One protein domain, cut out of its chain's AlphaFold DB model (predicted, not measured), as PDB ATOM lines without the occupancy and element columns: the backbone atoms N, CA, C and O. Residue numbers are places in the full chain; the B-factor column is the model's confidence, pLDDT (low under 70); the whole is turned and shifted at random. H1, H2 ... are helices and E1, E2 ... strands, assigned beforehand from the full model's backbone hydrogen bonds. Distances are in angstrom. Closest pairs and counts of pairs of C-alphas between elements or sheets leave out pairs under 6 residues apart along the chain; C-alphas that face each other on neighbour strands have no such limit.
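Overview. This is residues 27 to 74 and 144 to 218 of the 219 residues of the protein "DNA helicase" of Megasphaera elsdenii CAG:570 (UniProt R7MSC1). One antiparallel sheet of five strands, twisted and curled like part of a barrel, has the longer helix H2 packed across E2, E5 and E4 and the short helix H1 by its E1 edge. The long strand E4 bends sharply, and its hairpin with E3 reaches away from H2 toward one end of the longest axis. The 123 printed residues hold H1, E1, E2, H2, E3, E4 and E5 along the chain, with the sheet order E1, E2, E5, E4, E3. The class is mixed, helices and strands, with 60 residues in named elements, under half. The whole is compact, with a radius of gyration of the C-alphas of 15.6 A, yet elongated in outline, spanning 52 by 32 by 27 A.

Arrangement. H1, residues 41 to 46, is on the sheet at a height of 9.0 A. Its closest C-alphas to E1, residues 54 to 56, are those of Leu 45 and Ile 54, 6.5 A apart. E1 and E2, residues 64 to 69, form a hairpin, with N 67 and O 55 2.8 A apart. H2, residues 144 to 158, is on the sheet at a height of 8.6 A, in two layers with H1, both helices on one face. On the local plane H2 runs across E4, residues 181 to 195, at 89 degrees, and their closest C-alphas are those of His 153 and Ile 191, 5.7 A apart. H1 and H2 are close but not clearly touching, with the C-alphas of Leu 44 and Ile 145 8.0 A apart. E3, residues 165 to 173, E4 and E5, residues 200 to 205, make a meander, each strand the antiparallel neighbour of the one before. E4 is staggered, pairing with E3 over residues 181 to 189, as at N 167 and O 187, 2.8 A, and with E5 over residues 189 to 195, as at N 204 and O 190, 2.8 A. E5 is also the neighbour of E2, with N 203 and O 66 2.8 A apart. Every O i to N i+4 pair is within hydrogen-bond range in H1, and 10 of 11 in H2.

Along the chain. H1 begins at C-alpha 41 (24.696, 48.319, -52.047). H2 measures 22.0 A and E3 21.2 A from first to last C-alpha. E4 measures 34.1 A and bends by 89 degrees at residue 184. E5 ends at C-alpha 205 (28.328, 33.955, -52.670).

Size, cuts and confidence. The C-alphas farthest apart are those of Leu 74 and Lys 218, 53.8 A. Residues 75 to 143 are not printed, and C-alphas 74 and 144 are 14.0 A apart across this cut. Of the links printed whole, E4 to E5 is tight and the others are short. The pLDDT is under 70 at residues 27 to 30, 36, 158 to 161, 176 to 180 and 215 to 218.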
ATOM      1  N   ASN A  27      27.645  34.718 -33.137       56.94
ATOM      2  CA  ASN A  27      27.800  36.120 -33.522       56.94
ATOM      3  C   ASN A  27      26.576  36.567 -34.339       56.94
ATOM      4  O   ASN A  27      26.633  36.718 -35.558       56.94
ATOM      5  N   ILE A  28      25.439  36.747 -33.671       61.84
ATOM      6  CA  ILE A  28      24.214  37.241 -34.292       61.84
ATOM      7  C   ILE A  28      24.424  38.713 -34.650       61.84
ATOM      8  O   ILE A  28      24.681  39.559 -33.785       61.84
ATOM      9  N   VAL A  29      24.287  39.028 -35.938       64.44
ATOM     10  CA  VAL A  29      24.333  40.408 -36.426       64.44
ATOM     11  C   VAL A  29      23.081  41.131 -35.953       64.44
ATOM     12  O   VAL A  29      22.022  41.043 -36.559       64.44
ATOM     13  N   SER A  30      23.202  41.840 -34.835       62.12
ATOM     14  CA  SER A  30      22.061  42.497 -34.194       62.12
ATOM     15  C   SER A  30      21.795  43.914 -34.707       62.12
ATOM     16  O   SER A  30      20.648  44.346 -34.737       62.12
ATOM     17  N   ASP A  31      22.827  44.642 -35.127       72.19
ATOM     18  CA  ASP A  31      22.689  45.995 -35.668       72.19
ATOM     19  C   ASP A  31      23.812  46.281 -36.662       72.19
ATOM     20  O   ASP A  31      24.976  46.427 -36.283       72.19
ATOM     21  N   CYS A  32      23.449  46.397 -37.940       70.88
ATOM     22  CA  CYS A  32      24.380  46.673 -39.032       70.88
ATOM     23  C   CYS A  32      25.219  47.942 -38.801       70.88
ATOM     24  O   CYS A  32      26.342  48.024 -39.294       70.88
ATOM     25  N   LYS A  33      24.715  48.927 -38.044       70.69
ATOM     26  CA  LYS A  33      25.409  50.199 -37.793       70.69
ATOM     27  C   LYS A  33      26.541  50.091 -36.777       70.69
ATOM     28  O   LYS A  33      27.403  50.964 -36.765       70.69
ATOM     29  N   LYS A  34      26.574  49.031 -35.963       74.00
ATOM     30  CA  LYS A  34      27.659  48.779 -34.997       74.00
ATOM     31  C   LYS A  34      28.950  48.299 -35.656       74.00
ATOM     32  O   LYS A  34      29.980  48.246 -34.996       74.00
ATOM     33  N   TYR A  35      28.897  47.933 -36.935       74.81
ATOM     34  CA  TYR A  35      30.042  47.406 -37.665       74.81
ATOM     35  C   TYR A  35      30.700  48.516 -38.492       74.81
ATOM     36  O   TYR A  35      30.086  49.071 -39.407       74.81
ATOM     37  N   ASP A  36      31.985  48.774 -38.233       66.19
ATOM     38  CA  ASP A  36      32.775  49.854 -38.856       66.19
ATOM     39  C   ASP A  36      32.783  49.829 -40.395       66.19
ATOM     40  O   ASP A  36      33.012  50.845 -41.058       66.19
ATOM     41  N   ARG A  37      32.527  48.660 -40.994       77.00
ATOM     42  CA  ARG A  37      32.578  48.430 -42.445       77.00
ATOM     43  C   ARG A  37      31.225  48.078 -43.063       77.00
ATOM     44  O   ARG A  37      31.173  47.396 -44.081       77.00
ATOM     45  N   CYS A  38      30.127  48.576 -42.498       82.69
ATOM     46  CA  CYS A  38      28.815  48.456 -43.129       82.69
ATOM     47  C   CYS A  38      28.673  49.416 -44.329       82.69
ATOM     48  O   CYS A  38      28.967  50.617 -44.235       82.69
ATOM     49  N   ARG A  39      28.215  48.898 -45.476       84.38
ATOM     50  CA  ARG A  39      27.900  49.680 -46.682       84.38
ATOM     51  C   ARG A  39      26.631  49.151 -47.338       84.38
ATOM     52  O   ARG A  39      26.492  47.952 -47.551       84.38
ATOM     53  N   LEU A  40      25.734  50.063 -47.701       86.31
ATOM     54  CA  LEU A  40      24.553  49.730 -48.490       86.31
ATOM     55  C   LEU A  40      24.932  49.608 -49.966       86.31
ATOM     56  O   LEU A  40      25.562  50.506 -50.527       86.31
ATOM     57  N   ILE A  41      24.486  48.527 -50.608       85.94
ATOM     58  CA  ILE A  41      24.696  48.319 -52.047       85.94
ATOM     59  C   ILE A  41      24.041  49.442 -52.864       85.94
ATOM     60  O   ILE A  41      24.640  49.927 -53.819       85.94
ATOM     61  N   SER A  42      22.867  49.929 -52.455       85.00
ATOM     62  CA  SER A  42      22.186  51.048 -53.122       85.00
ATOM     63  C   SER A  42      23.033  52.323 -53.159       85.00
ATOM     64  O   SER A  42      23.064  53.016 -54.174       85.00
ATOM     65  N   THR A  43      23.778  52.611 -52.087       87.56
ATOM     66  CA  THR A  43      24.716  53.738 -52.059       87.56
ATOM     67  C   THR A  43      25.846  53.536 -53.063       87.56
ATOM     68  O   THR A  43      26.203  54.485 -53.752       87.56
ATOM     69  N   LEU A  44      26.378  52.317 -53.201       87.62
ATOM     70  CA  LEU A  44      27.416  52.023 -54.194       87.62
ATOM     71  C   LEU A  44      26.898  52.226 -55.622       87.62
ATOM     72  O   LEU A  44      27.558  52.896 -56.409       87.62
ATOM     73  N   LEU A  45      25.698  51.731 -55.929       87.81
ATOM     74  CA  LEU A  45      25.075  51.903 -57.246       87.81
ATOM     75  C   LEU A  45      24.834  53.370 -57.601       87.81
ATOM     76  O   LEU A  45      25.095  53.783 -58.725       87.81
ATOM     77  N   SER A  46      24.395  54.183 -56.637       89.38
ATOM     78  CA  SER A  46      24.154  55.614 -56.873       89.38
ATOM     79  C   SER A  46      25.415  56.400 -57.258       89.38
ATOM     80  O   SER A  46      25.321  57.506 -57.778       89.38
ATOM     81  N   LEU A  47      26.608  55.848 -57.004       87.62
ATOM     82  CA  LEU A  47      27.882  56.478 -57.358       87.62
ATOM     83  C   LEU A  47      28.279  56.221 -58.819       87.62
ATOM     84  O   LEU A  47      29.127  56.942 -59.349       87.62
ATOM     85  N   ASP A  48      27.657  55.236 -59.466       91.19
ATOM     86  CA  ASP A  48      27.860  54.885 -60.866       91.19
ATOM     87  C   ASP A  48      26.510  54.665 -61.560       91.19
ATOM     88  O   ASP A  48      26.152  53.554 -61.935       91.19
ATOM     89  N   GLU A  49      25.754  55.749 -61.751       86.31
ATOM     90  CA  GLU A  49      24.412  55.723 -62.364       86.31
ATOM     91  C   GLU A  49      24.379  55.037 -63.743       86.31
ATOM     92  O   GLU A  49      23.361  54.475 -64.148       86.31
ATOM     93  N   LYS A  50      25.504  55.054 -64.465       86.56
ATOM     94  CA  LYS A  50      25.652  54.411 -65.776       86.56
ATOM     95  C   LYS A  50      25.964  52.913 -65.693       86.56
ATOM     96  O   LYS A  50      25.905  52.246 -66.719       86.56
ATOM     97  N   HIS A  51      26.271  52.392 -64.503       88.69
ATOM     98  CA  HIS A  51      26.628  50.993 -64.245       88.69
ATOM     99  C   HIS A  51      27.805  50.493 -65.111       88.69
ATOM    100  O   HIS A  51      27.882  49.323 -65.498       88.69
ATOM    101  N   GLU A  52      28.730  51.397 -65.446       92.44
ATOM    102  CA  GLU A  52      29.901  51.106 -66.279       92.44
ATOM    103  C   GLU A  52      30.929  50.270 -65.503       92.44
ATOM    104  O   GLU A  52      31.474  49.295 -66.037       92.44
ATOM    105  N   TYR A  53      31.138  50.623 -64.232       95.12
ATOM    106  CA  TYR A  53      32.188  50.124 -63.347       95.12
ATOM    107  C   TYR A  53      31.655  49.315 -62.168       95.12
ATOM    108  O   TYR A  53      32.373  48.457 -61.658       95.12
ATOM    109  N   ILE A  54      30.426  49.576 -61.716       94.56
ATOM    110  CA  ILE A  54      29.789  48.852 -60.610       94.56
ATOM    111  C   ILE A  54      28.619  48.048 -61.170       94.56
ATOM    112  O   ILE A  54      27.672  48.608 -61.718       94.56
ATOM    113  N   ARG A  55      28.679  46.721 -61.027       93.38
ATOM    114  CA  ARG A  55      27.673  45.805 -61.586       93.38
ATOM    115  C   ARG A  55      27.168  44.839 -60.535       93.38
ATOM    116  O   ARG A  55      27.967  44.240 -59.822       93.38
ATOM    117  N   ILE A  56      25.853  44.664 -60.484       91.88
ATOM    118  CA  ILE A  56      25.197  43.645 -59.663       91.88
ATOM    119  C   ILE A  56      24.809  42.475 -60.542       91.88
ATOM    120  O   ILE A  56      24.419  42.644 -61.696       91.88
ATOM    121  N   PHE A  57      24.909  41.291 -59.962       90.38
ATOM    122  CA  PHE A  57      24.583  40.043 -60.611       90.38
ATOM    123  C   PHE A  57      23.469  39.350 -59.832       90.38
ATOM    124  O   PHE A  57      23.539  39.212 -58.612       90.38
ATOM    125  N   CYS A  58      22.444  38.918 -60.561       81.31
ATOM    126  CA  CYS A  58      21.376  38.073 -60.049       81.31
ATOM    127  C   CYS A  58      21.497  36.717 -60.743       81.31
ATOM    128  O   CYS A  58      21.557  36.682 -61.970       81.31
ATOM    129  N   ASP A  59      21.529  35.632 -59.969       75.75
ATOM    130  CA  ASP A  59      21.587  34.258 -60.492       75.75
ATOM    131  C   ASP A  59      22.791  33.989 -61.425       75.75
ATOM    132  O   ASP A  59      22.699  33.381 -62.493       75.75
ATOM    133  N   ASP A  60      23.965  34.498 -61.042       86.75
ATOM    134  CA  ASP A  60      25.193  34.281 -61.801       86.75
ATOM    135  C   ASP A  60      25.761  32.879 -61.549       86.75
ATOM    136  O   ASP A  60      25.924  32.441 -60.412       86.75
ATOM    137  N   LYS A  61      26.149  32.184 -62.626       84.69
ATOM    138  CA  LYS A  61      26.710  30.822 -62.555       84.69
ATOM    139  C   LYS A  61      28.003  30.737 -61.742       84.69
ATOM    140  O   LYS A  61      28.311  29.683 -61.195       84.69
ATOM    141  N   LYS A  62      28.777  31.825 -61.681       85.69
ATOM    142  CA  LYS A  62      29.993  31.932 -60.862       85.69
ATOM    143  C   LYS A  62      29.684  32.477 -59.467       85.69
ATOM    144  O   LYS A  62      30.616  32.771 -58.720       85.69
ATOM    145  N   ARG A  63      28.397  32.606 -59.123       90.00
ATOM    146  CA  ARG A  63      27.875  33.124 -57.860       90.00
ATOM    147  C   ARG A  63      28.362  34.528 -57.529       90.00
ATOM    148  O   ARG A  63      28.583  34.859 -56.368       90.00
ATOM    149  N   LYS A  64      28.574  35.361 -58.544       93.19
ATOM    150  CA  LYS A  64      28.877  36.776 -58.324       93.19
ATOM    151  C   LYS A  64      27.648  37.494 -57.779       93.19
ATOM    152  O   LYS A  64      26.531  37.208 -58.191       93.19
ATOM    153  N   ILE A  65      27.889  38.444 -56.885       92.69
ATOM    154  CA  ILE A  65      26.860  39.319 -56.310       92.69
ATOM    155  C   ILE A  65      27.083  40.751 -56.796       92.69
ATOM    156  O   ILE A  65      26.165  41.404 -57.287       92.69
ATOM    157  N   LEU A  66      28.319  41.235 -56.683       94.12
ATOM    158  CA  LEU A  66      28.704  42.602 -57.018       94.12
ATOM    159  C   LEU A  66      30.135  42.599 -57.554       94.12
ATOM    160  O   LEU A  66      31.013  42.047 -56.897       94.12
ATOM    161  N   SER A  67      30.379  43.257 -58.681       95.31
ATOM    162  CA  SER A  67      31.726  43.499 -59.208       95.31
ATOM    163  C   SER A  67      32.000  44.993 -59.283       95.31
ATOM    164  O   SER A  67      31.113  45.779 -59.629       95.31
ATOM    165  N   ILE A  68      33.242  45.371 -58.987       96.62
ATOM    166  CA  ILE A  68      33.737  46.742 -59.101       96.62
ATOM    167  C   ILE A  68      35.006  46.741 -59.940       96.62
ATOM    168  O   ILE A  68      35.988  46.075 -59.607       96.62
ATOM    169  N   GLN A  69      34.980  47.519 -61.016       96.88
ATOM    170  CA  GLN A  69      36.097  47.713 -61.926       96.88
ATOM    171  C   GLN A  69      36.782  49.057 -61.669       96.88
ATOM    172  O   GLN A  69      36.128  50.093 -61.538       96.88
ATOM    173  N   LYS A  70      38.116  49.060 -61.642       96.25
ATOM    174  CA  LYS A  70      38.893  50.298 -61.559       96.25
ATOM    175  C   LYS A  70      38.813  51.089 -62.876       96.25
ATOM    176  O   LYS A  70      39.112  50.532 -63.933       96.25
ATOM    177  N   PRO A  71      38.521  52.402 -62.849       94.44
ATOM    178  CA  PRO A  71      38.639  53.242 -64.036       94.44
ATOM    179  C   PRO A  71      40.097  53.370 -64.504       94.44
ATOM    180  O   PRO A  71      40.888  54.100 -63.907       94.44
ATOM    181  N   MET A  72      40.467  52.659 -65.574       89.56
ATOM    182  CA  MET A  72      41.841  52.675 -66.106       89.56
ATOM    183  C   MET A  72      42.116  53.859 -67.041       89.56
ATOM    184  O   MET A  72      43.237  54.363 -67.088       89.56
ATOM    185  N   HIS A  73      41.093  54.336 -67.752       87.62
ATOM    186  CA  HIS A  73      41.204  55.460 -68.678       87.62
ATOM    187  C   HIS A  73      40.506  56.683 -68.101       87.62
ATOM    188  O   HIS A  73      39.294  56.695 -67.901       87.62
ATOM    189  N   LEU A  74      41.291  57.721 -67.828       89.56
ATOM    190  CA  LEU A  74      40.792  58.982 -67.303       89.56
ATOM    191  C   LEU A  74      40.769  60.016 -68.434       89.56
ATOM    192  O   LEU A  74      41.740  60.097 -69.189       89.56
ATOM    193  N   ASN A 144      37.964  55.407 -55.505       94.12
ATOM    194  CA  ASN A 144      37.976  55.302 -54.042       94.12
ATOM    195  C   ASN A 144      37.204  54.079 -53.522       94.12
ATOM    196  O   ASN A 144      37.626  53.449 -52.546       94.12
ATOM    197  N   ILE A 145      36.090  53.711 -54.163       93.81
ATOM    198  CA  ILE A 145      35.362  52.481 -53.824       93.81
ATOM    199  C   ILE A 145      36.210  51.262 -54.183       93.81
ATOM    200  O   ILE A 145      36.358  50.365 -53.356       93.81
ATOM    201  N   PHE A 146      36.823  51.252 -55.371       95.88
ATOM    202  CA  PHE A 146      37.725  50.177 -55.778       95.88
ATOM    203  C   PHE A 146      38.873  50.002 -54.775       95.88
ATOM    204  O   PHE A 146      39.122  48.891 -54.314       95.88
ATOM    205  N   LYS A 147      39.522  51.095 -54.352       95.31
ATOM    206  CA  LYS A 147      40.542  51.075 -53.288       95.31
ATOM    207  C   LYS A 147      40.006  50.494 -51.981       95.31
ATOM    208  O   LYS A 147      40.708  49.729 -51.332       95.31
ATOM    209  N   SER A 148      38.761  50.805 -51.619       93.06
ATOM    210  CA  SER A 148      38.120  50.240 -50.426       93.06
ATOM    211  C   SER A 148      37.923  48.723 -50.546       93.06
ATOM    212  O   SER A 148      38.167  48.001 -49.583       93.06
ATOM    213  N   PHE A 149      37.536  48.226 -51.726       94.06
ATOM    214  CA  PHE A 149      37.419  46.789 -52.016       94.06
ATOM    215  C   PHE A 149      38.781  46.096 -52.039       94.06
ATOM    216  O   PHE A 149      38.909  44.989 -51.531       94.06
ATOM    217  N   TYR A 150      39.805  46.760 -52.570       94.69
ATOM    218  CA  TYR A 150      41.182  46.281 -52.538       94.69
ATOM    219  C   TYR A 150      41.699  46.123 -51.103       94.69
ATOM    220  O   TYR A 150      42.210  45.064 -50.745       94.69
ATOM    221  N   THR A 151      41.509  47.138 -50.255       92.31
ATOM    222  CA  THR A 151      41.841  47.048 -48.826       92.31
ATOM    223  C   THR A 151      41.054  45.926 -48.154       92.31
ATOM    224  O   THR A 151      41.644  45.113 -47.452       92.31
ATOM    225  N   LEU A 152      39.746  45.828 -48.419       90.69
ATOM    226  CA  LEU A 152      38.908  44.761 -47.875       90.69
ATOM    227  C   LEU A 152      39.412  43.371 -48.291       90.69
ATOM    228  O   LEU A 152      39.517  42.493 -47.448       90.69
ATOM    229  N   HIS A 153      39.767  43.178 -49.559       92.00
ATOM    230  CA  HIS A 153      40.335  41.926 -50.049       92.00
ATOM    231  C   HIS A 153      41.626  41.560 -49.311       92.00
ATOM    232  O   HIS A 153      41.757  40.439 -48.828       92.00
ATOM    233  N   ASN A 154      42.558  42.505 -49.185       90.44
ATOM    234  CA  ASN A 154      43.842  42.255 -48.532       90.44
ATOM    235  C   ASN A 154      43.692  41.934 -47.043       90.44
ATOM    236  O   ASN A 154      44.380  41.049 -46.543       90.44
ATOM    237  N   ASP A 155      42.766  42.598 -46.352       87.62
ATOM    238  CA  ASP A 155      42.504  42.324 -44.938       87.62
ATOM    239  C   ASP A 155      41.990  40.889 -44.726       87.62
ATOM    240  O   ASP A 155      42.357  40.234 -43.751       87.62
ATOM    241  N   PHE A 156      41.192  40.370 -45.664       85.25
ATOM    242  CA  PHE A 156      40.659  39.005 -45.613       85.25
ATOM    243  C   PHE A 156      41.650  37.923 -46.074       85.25
ATOM    244  O   PHE A 156      41.459  36.760 -45.731       85.25
ATOM    245  N   GLN A 157      42.729  38.274 -46.782       80.12
ATOM    246  CA  GLN A 157      43.800  37.327 -47.133       80.12
ATOM    247  C   GLN A 157      44.646  36.909 -45.914       80.12
ATOM    248  O   GLN A 157      45.244  35.838 -45.931       80.12
ATOM    249  N   GLY A 158      44.707  37.736 -44.860       66.06
ATOM    250  CA  GLY A 158      45.543  37.486 -43.676       66.06
ATOM    251  C   GLY A 158      44.801  37.065 -42.401       66.06
ATOM    252  O   GLY A 158      45.461  36.740 -41.420       66.06
ATOM    253  N   GLN A 159      43.461  37.119 -42.377       61.75
ATOM    254  CA  GLN A 159      42.643  36.960 -41.156       61.75
ATOM    255  C   GLN A 159      41.345  36.160 -41.394       61.75
ATOM    256  O   GLN A 159      40.324  36.442 -40.765       61.75
ATOM    257  N   SER A 160      41.356  35.193 -42.322       58.12
ATOM    258  CA  SER A 160      40.144  34.483 -42.779       58.12
ATOM    259  C   SER A 160      39.331  33.816 -41.668       58.12
ATOM    260  O   SER A 160      38.123  33.648 -41.821       58.12
ATOM    261  N   ASP A 161      39.979  33.458 -40.561       63.59
ATOM    262  CA  ASP A 161      39.360  32.666 -39.496       63.59
ATOM    263  C   ASP A 161      38.774  33.542 -38.374       63.59
ATOM    264  O   ASP A 161      37.908  33.094 -37.626       63.59
ATOM    265  N   GLU A 162      39.190  34.809 -38.273       72.56
ATOM    266  CA  GLU A 162      38.744  35.732 -37.217       72.56
ATOM    267  C   GLU A 162      37.615  36.668 -37.668       72.56
ATOM    268  O   GLU A 162      36.930  37.266 -36.833       72.56
ATOM    269  N   ARG A 163      37.414  36.833 -38.982       78.06
ATOM    270  CA  ARG A 163      36.422  37.758 -39.544       78.06
ATOM    271  C   ARG A 163      35.638  37.111 -40.671       78.06
ATOM    272  O   ARG A 163      36.185  36.412 -41.513       78.06
ATOM    273  N   GLU A 164      34.354  37.438 -40.740       84.75
ATOM    274  CA  GLU A 164      33.487  37.065 -41.853       84.75
ATOM    275  C   GLU A 164      32.977  38.304 -42.589       84.75
ATOM    276  O   GLU A 164      32.802  39.378 -42.005       84.75
ATOM    277  N   LEU A 165      32.751  38.156 -43.894       89.06
ATOM    278  CA  LEU A 165      32.069  39.153 -44.701       89.06
ATOM    279  C   LEU A 165      30.642  38.665 -44.935       89.06
ATOM    280  O   LEU A 165      30.428  37.557 -45.426       89.06
ATOM    281  N   LEU A 166      29.667  39.493 -44.572       89.56
ATOM    282  CA  LEU A 166      28.255  39.137 -44.635       89.56
ATOM    283  C   LEU A 166      27.514  40.056 -45.599       89.56
ATOM    284  O   LEU A 166      27.656  41.280 -45.554       89.56
ATOM    285  N   TYR A 167      26.681  39.455 -46.440       89.44
ATOM    286  CA  TYR A 167      25.626  40.147 -47.159       89.44
ATOM    287  C   TYR A 167      24.336  40.049 -46.350       89.44
ATOM    288  O   TYR A 167      23.848  38.954 -46.075       89.44
ATOM    289  N   ALA A 168      23.808  41.202 -45.948       88.38
ATOM    290  CA  ALA A 168      22.652  41.302 -45.076       88.38
ATOM    291  C   ALA A 168      21.454  41.894 -45.830       88.38
ATOM    292  O   ALA A 168      21.591  42.909 -46.519       88.38
ATOM    293  N   PHE A 169      20.279  41.279 -45.699       85.81
ATOM    294  CA  PHE A 169      19.048  41.718 -46.357       85.81
ATOM    295  C   PHE A 169      17.815  41.491 -45.471       85.81
ATOM    296  O   PHE A 169      17.876  40.816 -44.445       85.81
ATOM    297  N   GLY A 170      16.695  42.121 -45.840       82.62
ATOM    298  CA  GLY A 170      15.512  42.185 -44.976       82.62
ATOM    299  C   GLY A 170      15.789  43.002 -43.713       82.62
ATOM    300  O   GLY A 170      15.655  42.495 -42.609       82.62
ATOM    301  N   LEU A 171      16.251  44.246 -43.874       81.50
ATOM    302  CA  LEU A 171      16.565  45.123 -42.746       81.50
ATOM    303  C   LEU A 171      15.276  45.592 -42.056       81.50
ATOM    304  O   LEU A 171      14.477  46.306 -42.663       81.50
ATOM    305  N   PHE A 172      15.108  45.244 -40.783       77.31
ATOM    306  CA  PHE A 172      14.150  45.877 -39.889       77.31
ATOM    307  C   PHE A 172      14.741  47.158 -39.330       77.31
ATOM    308  O   PHE A 172      15.755  47.144 -38.629       77.31
ATOM    309  N   VAL A 173      14.081  48.265 -39.650       73.88
ATOM    310  CA  VAL A 173      14.424  49.584 -39.133       73.88
ATOM    311  C   VAL A 173      13.246  50.085 -38.317       73.88
ATOM    312  O   VAL A 173      12.139  50.199 -38.843       73.88
ATOM    313  N   ASP A 174      13.482  50.370 -37.041       70.12
ATOM    314  CA  ASP A 174      12.466  50.987 -36.193       70.12
ATOM    315  C   ASP A 174      12.262  52.451 -36.632       70.12
ATOM    316  O   ASP A 174      13.215  53.199 -36.880       70.12
ATOM    317  N   SER A 175      11.002  52.855 -36.806       70.62
ATOM    318  CA  SER A 175      10.637  54.200 -37.266       70.62
ATOM    319  C   SER A 175      10.846  55.275 -36.194       70.62
ATOM    320  O   SER A 175      11.095  56.436 -36.529       70.62
ATOM    321  N   SER A 176      10.774  54.882 -34.924       69.88
ATOM    322  CA  SER A 176      10.979  55.690 -33.722       69.88
ATOM    323  C   SER A 176      12.450  55.734 -33.305       69.88
ATOM    324  O   SER A 176      12.947  56.807 -32.966       69.88
ATOM    325  N   ASP A 177      13.160  54.604 -33.379       67.00
ATOM    326  CA  ASP A 177      14.599  54.523 -33.110       67.00
ATOM    327  C   ASP A 177      15.386  54.076 -34.345       67.00
ATOM    328  O   ASP A 177      15.629  52.894 -34.595       67.00
ATOM    329  N   LYS A 178      15.894  55.058 -35.093       67.25
ATOM    330  CA  LYS A 178      16.728  54.795 -36.271       67.25
ATOM    331  C   LYS A 178      18.019  54.047 -35.939       67.25
ATOM    332  O   LYS A 178      18.695  53.639 -36.882       67.25
ATOM    333  N   ASN A 179      18.422  53.899 -34.677       61.28
ATOM    334  CA  ASN A 179      19.601  53.110 -34.316       61.28
ATOM    335  C   ASN A 179      19.348  51.604 -34.402       61.28
ATOM    336  O   ASN A 179      20.306  50.850 -34.478       61.28
ATOM    337  N   ILE A 180      18.094  51.158 -34.478       66.12
ATOM    338  CA  ILE A 180      17.774  49.750 -34.704       66.12
ATOM    339  C   ILE A 180      17.773  49.494 -36.214       66.12
ATOM    340  O   ILE A 180      16.911  49.991 -36.934       66.12
ATOM    341  N   CYS A 181      18.766  48.745 -36.701       73.38
ATOM    342  CA  CYS A 181      18.877  48.297 -38.092       73.38
ATOM    343  C   CYS A 181      19.263  46.811 -38.120       73.38
ATOM    344  O   CYS A 181      20.434  46.454 -38.291       73.38
ATOM    345  N   HIS A 182      18.273  45.954 -37.886       79.69
ATOM    346  CA  HIS A 182      18.469  44.523 -37.690       79.69
ATOM    347  C   HIS A 182      18.250  43.748 -38.996       79.69
ATOM    348  O   HIS A 182      17.153  43.809 -39.554       79.69
ATOM    349  N   PRO A 183      19.247  43.023 -39.523       84.19
ATOM    350  CA  PRO A 183      19.041  42.178 -40.688       84.19
ATOM    351  C   PRO A 183      18.354  40.866 -40.312       84.19
ATOM    352  O   PRO A 183      18.853  40.122 -39.478       84.19
ATOM    353  N   LEU A 184      17.249  40.540 -40.983       83.50
ATOM    354  CA  LEU A 184      16.631  39.216 -40.851       83.50
ATOM    355  C   LEU A 184      17.464  38.110 -41.466       83.50
ATOM    356  O   LEU A 184      17.427  36.976 -41.004       83.50
ATOM    357  N   PHE A 185      18.144  38.422 -42.563       87.75
ATOM    358  CA  PHE A 185      18.873  37.435 -43.327       87.75
ATOM    359  C   PHE A 185      20.309  37.882 -43.481       87.75
ATOM    360  O   PHE A 185      20.588  39.017 -43.877       87.75
ATOM    361  N   THR A 186      21.222  36.962 -43.204       89.62
ATOM    362  CA  THR A 186      22.643  37.137 -43.475       89.62
ATOM    363  C   THR A 186      23.149  35.948 -44.272       89.62
ATOM    364  O   THR A 186      22.762  34.802 -44.046       89.62
ATOM    365  N   LYS A 187      24.003  36.223 -45.248       90.06
ATOM    366  CA  LYS A 187      24.658  35.214 -46.071       90.06
ATOM    367  C   LYS A 187      26.148  35.500 -46.063       90.06
ATOM    368  O   LYS A 187      26.551  36.645 -46.281       90.06
ATOM    369  N   ARG A 188      26.966  34.480 -45.796       90.88
ATOM    370  CA  ARG A 188      28.417  34.633 -45.875       90.88
ATOM    371  C   ARG A 188      28.828  34.802 -47.327       90.88
ATOM    372  O   ARG A 188      28.423  34.036 -48.197       90.88
ATOM    373  N   ILE A 189      29.654  35.806 -47.571       92.12
ATOM    374  CA  ILE A 189      30.208  36.112 -48.883       92.12
ATOM    375  C   ILE A 189      31.730  36.142 -48.800       92.12
ATOM    376  O   ILE A 189      32.317  36.299 -47.730       92.12
ATOM    377  N   ARG A 190      32.386  36.011 -49.948       92.25
ATOM    378  CA  ARG A 190      33.838  36.161 -50.079       92.25
ATOM    379  C   ARG A 190      34.166  37.254 -51.081       92.25
ATOM    380  O   ARG A 190      33.406  37.496 -52.014       92.25
ATOM    381  N   ILE A 191      35.322  37.878 -50.920       93.69
ATOM    382  CA  ILE A 191      35.850  38.877 -51.850       93.69
ATOM    383  C   ILE A 191      37.074  38.305 -52.565       93.69
ATOM    384  O   ILE A 191      37.923  37.682 -51.933       93.69
ATOM    385  N   ALA A 192      37.160  38.475 -53.883       94.12
ATOM    386  CA  ALA A 192      38.309  38.038 -54.675       94.12
ATOM    387  C   ALA A 192      38.430  38.845 -55.972       94.12
ATOM    388  O   ALA A 192      37.472  39.484 -56.411       94.12
ATOM    389  N   TYR A 193      39.594  38.775 -56.614       94.38
ATOM    390  CA  TYR A 193      39.738  39.247 -57.987       94.38
ATOM    391  C   TYR A 193      38.912  38.381 -58.943       94.38
ATOM    392  O   TYR A 193      39.023  37.155 -58.944       94.38
ATOM    393  N   GLU A 194      38.097  39.029 -59.772       93.62
ATOM    394  CA  GLU A 194      37.467  38.397 -60.935       93.62
ATOM    395  C   GLU A 194      38.415  38.418 -62.137       93.62
ATOM    396  O   GLU A 194      38.542  37.412 -62.831       93.62
ATOM    397  N   SER A 195      39.096  39.546 -62.351       93.56
ATOM    398  CA  SER A 195      40.138  39.719 -63.362       93.56
ATOM    399  C   SER A 195      41.211  40.648 -62.803       93.56
ATOM    400  O   SER A 195      40.929  41.795 -62.448       93.56
ATOM    401  N   ILE A 196      42.439  40.143 -62.681       91.50
ATOM    402  CA  ILE A 196      43.585  40.947 -62.231       91.50
ATOM    403  C   ILE A 196      43.976  41.947 -63.325       91.50
ATOM    404  O   ILE A 196      44.230  43.111 -63.024       91.50
ATOM    405  N   GLU A 197      43.966  41.506 -64.585       92.56
ATOM    406  CA  GLU A 197      44.329  42.313 -65.755       92.56
ATOM    407  C   GLU A 197      43.402  43.527 -65.904       92.56
ATOM    408  O   GLU A 197      43.867  44.664 -65.998       92.56
ATOM    409  N   ASP A 198      42.089  43.309 -65.794       93.25
ATOM    410  CA  ASP A 198      41.081  44.367 -65.936       93.25
ATOM    411  C   ASP A 198      40.840  45.163 -64.645       93.25
ATOM    412  O   ASP A 198      39.991  46.059 -64.618       93.25
ATOM    413  N   ASN A 199      41.559  44.839 -63.562       95.69
ATOM    414  CA  ASN A 199      41.359  45.400 -62.226       95.69
ATOM    415  C   ASN A 199      39.892  45.309 -61.767       95.69
ATOM    416  O   ASN A 199      39.268  46.318 -61.426       95.69
ATOM    417  N   ILE A 200      39.345  44.090 -61.756       96.81
ATOM    418  CA  ILE A 200      37.982  43.803 -61.301       96.81
ATOM    419  C   ILE A 200      38.043  42.982 -60.013       96.81
ATOM    420  O   ILE A 200      38.572  41.867 -59.997       96.81
ATOM    421  N   ILE A 201      37.464  43.529 -58.942       97.12
ATOM    422  CA  ILE A 201      37.276  42.846 -57.657       97.12
ATOM    423  C   ILE A 201      35.784  42.608 -57.456       97.12
ATOM    424  O   ILE A 201      34.974  43.518 -57.643       97.12
ATOM    425  N   SER A 202      35.437  41.396 -57.033       96.12
ATOM    426  CA  SER A 202      34.052  40.954 -56.951       96.12
ATOM    427  C   SER A 202      33.749  40.283 -55.617       96.12
ATOM    428  O   SER A 202      34.604  39.646 -54.995       96.12
ATOM    429  N   LEU A 203      32.505  40.449 -55.179       94.56
ATOM    430  CA  LEU A 203      31.895  39.715 -54.081       94.56
ATOM    431  C   LEU A 203      31.206  38.483 -54.652       94.56
ATOM    432  O   LEU A 203      30.455  38.576 -55.627       94.56
ATOM    433  N   PHE A 204      31.452  37.347 -54.023       93.44
ATOM    434  CA  PHE A 204      30.904  36.063 -54.413       93.44
ATOM    435  C   PHE A 204      30.125  35.464 -53.260       93.44
ATOM    436  O   PHE A 204      30.538  35.561 -52.102       93.44
ATOM    437  N   ASP A 205      29.040  34.794 -53.606       91.81
ATOM    438  CA  ASP A 205      28.328  33.955 -52.670       91.81
ATOM    439  C   ASP A 205      29.164  32.732 -52.269       91.81
ATOM    440  O   ASP A 205      30.001  32.238 -53.039       91.81
ATOM    441  N   THR A 206      28.922  32.235 -51.063       89.56
ATOM    442  CA  THR A 206      29.499  30.987 -50.556       89.56
ATOM    443  C   THR A 206      28.459  29.863 -50.561       89.56
ATOM    444  O   THR A 206      27.254  30.096 -50.670       89.56
ATOM    445  N   ASP A 207      28.916  28.615 -50.445       86.88
ATOM    446  CA  ASP A 207      28.038  27.443 -50.278       86.88
ATOM    447  C   ASP A 207      27.289  27.431 -48.934       86.88
ATOM    448  O   ASP A 207      26.420  26.600 -48.713       86.88
ATOM    449  N   GLU A 208      27.622  28.348 -48.032       87.25
ATOM    450  CA  GLU A 208      27.156  28.391 -46.650       87.25
ATOM    451  C   GLU A 208      25.718  28.909 -46.575       87.25
ATOM    452  O   GLU A 208      25.471  30.007 -47.054       87.25
ATOM    453  N   ASP A 209      24.758  28.169 -46.020       87.69
ATOM    454  CA  ASP A 209      23.331  28.536 -46.082       87.69
ATOM    455  C   ASP A 209      23.003  29.953 -45.567       87.69
ATOM    456  O   ASP A 209      23.694  30.530 -44.725       87.69
ATOM    457  N   ILE A 210      21.906  30.524 -46.081       88.12
ATOM    458  CA  ILE A 210      21.365  31.788 -45.560       88.12
ATOM    459  C   ILE A 210      20.970  31.572 -44.096       88.12
ATOM    460  O   ILE A 210      20.173  30.687 -43.781       88.12
ATOM    461  N   LYS A 211      21.476  32.424 -43.206       88.19
ATOM    462  CA  LYS A 211      21.082  32.451 -41.798       88.19
ATOM    463  C   LYS A 211      19.892  33.384 -41.631       88.19
ATOM    464  O   LYS A 211      19.957  34.545 -42.034       88.19
ATOM    465  N   PHE A 212      18.822  32.865 -41.038       85.25
ATOM    466  CA  PHE A 212      17.640  33.633 -40.661       85.25
ATOM    467  C   PHE A 212      17.667  33.936 -39.164       85.25
ATOM    468  O   PHE A 212      17.749  33.018 -38.349       85.25
ATOM    469  N   GLU A 213      17.560  35.214 -38.817       80.00
ATOM    470  CA  GLU A 213      17.506  35.683 -37.442       80.00
ATOM    471  C   GLU A 213      16.063  36.018 -37.047       80.00
ATOM    472  O   GLU A 213      15.413  36.885 -37.633       80.00
ATOM    473  N   SER A 214      15.556  35.308 -36.039       75.69
ATOM    474  CA  SER A 214      14.183  35.456 -35.538       75.69
ATOM    475  C   SER A 214      14.094  35.695 -34.037       75.69
ATOM    476  O   SER A 214      12.995  35.873 -33.510       75.69
ATOM    477  N   SER A 215      15.224  35.739 -33.328       69.19
ATOM    478  CA  SER A 215      15.251  35.966 -31.882       69.19
ATOM    479  C   SER A 215      14.625  37.300 -31.481       69.19
ATOM    480  O   SER A 215      14.077  37.389 -30.382       69.19
ATOM    481  N   PHE A 216      14.623  38.291 -32.378       64.75
ATOM    482  CA  PHE A 216      13.962  39.578 -32.164       64.75
ATOM    483  C   PHE A 216      12.424  39.478 -32.109       64.75
ATOM    484  O   PHE A 216      11.782  40.329 -31.504       64.75
ATOM    485  N   PHE A 217      11.814  38.432 -32.678       66.38
ATOM    486  CA  PHE A 217      10.356  38.237 -32.685       66.38
ATOM    487  C   PHE A 217       9.814  37.472 -31.475       66.38
ATOM    488  O   PHE A 217       8.660  37.042 -31.498       66.38
ATOM    489  N   LYS A 218      10.616  37.255 -30.428       56.62
ATOM    490  CA  LYS A 218      10.131  36.600 -29.209       56.62
ATOM    491  C   LYS A 218       9.137  37.514 -28.482       56.62
ATOM    492  O   LYS A 218       9.541  38.388 -27.720       56.62
TER     493      LYS A 218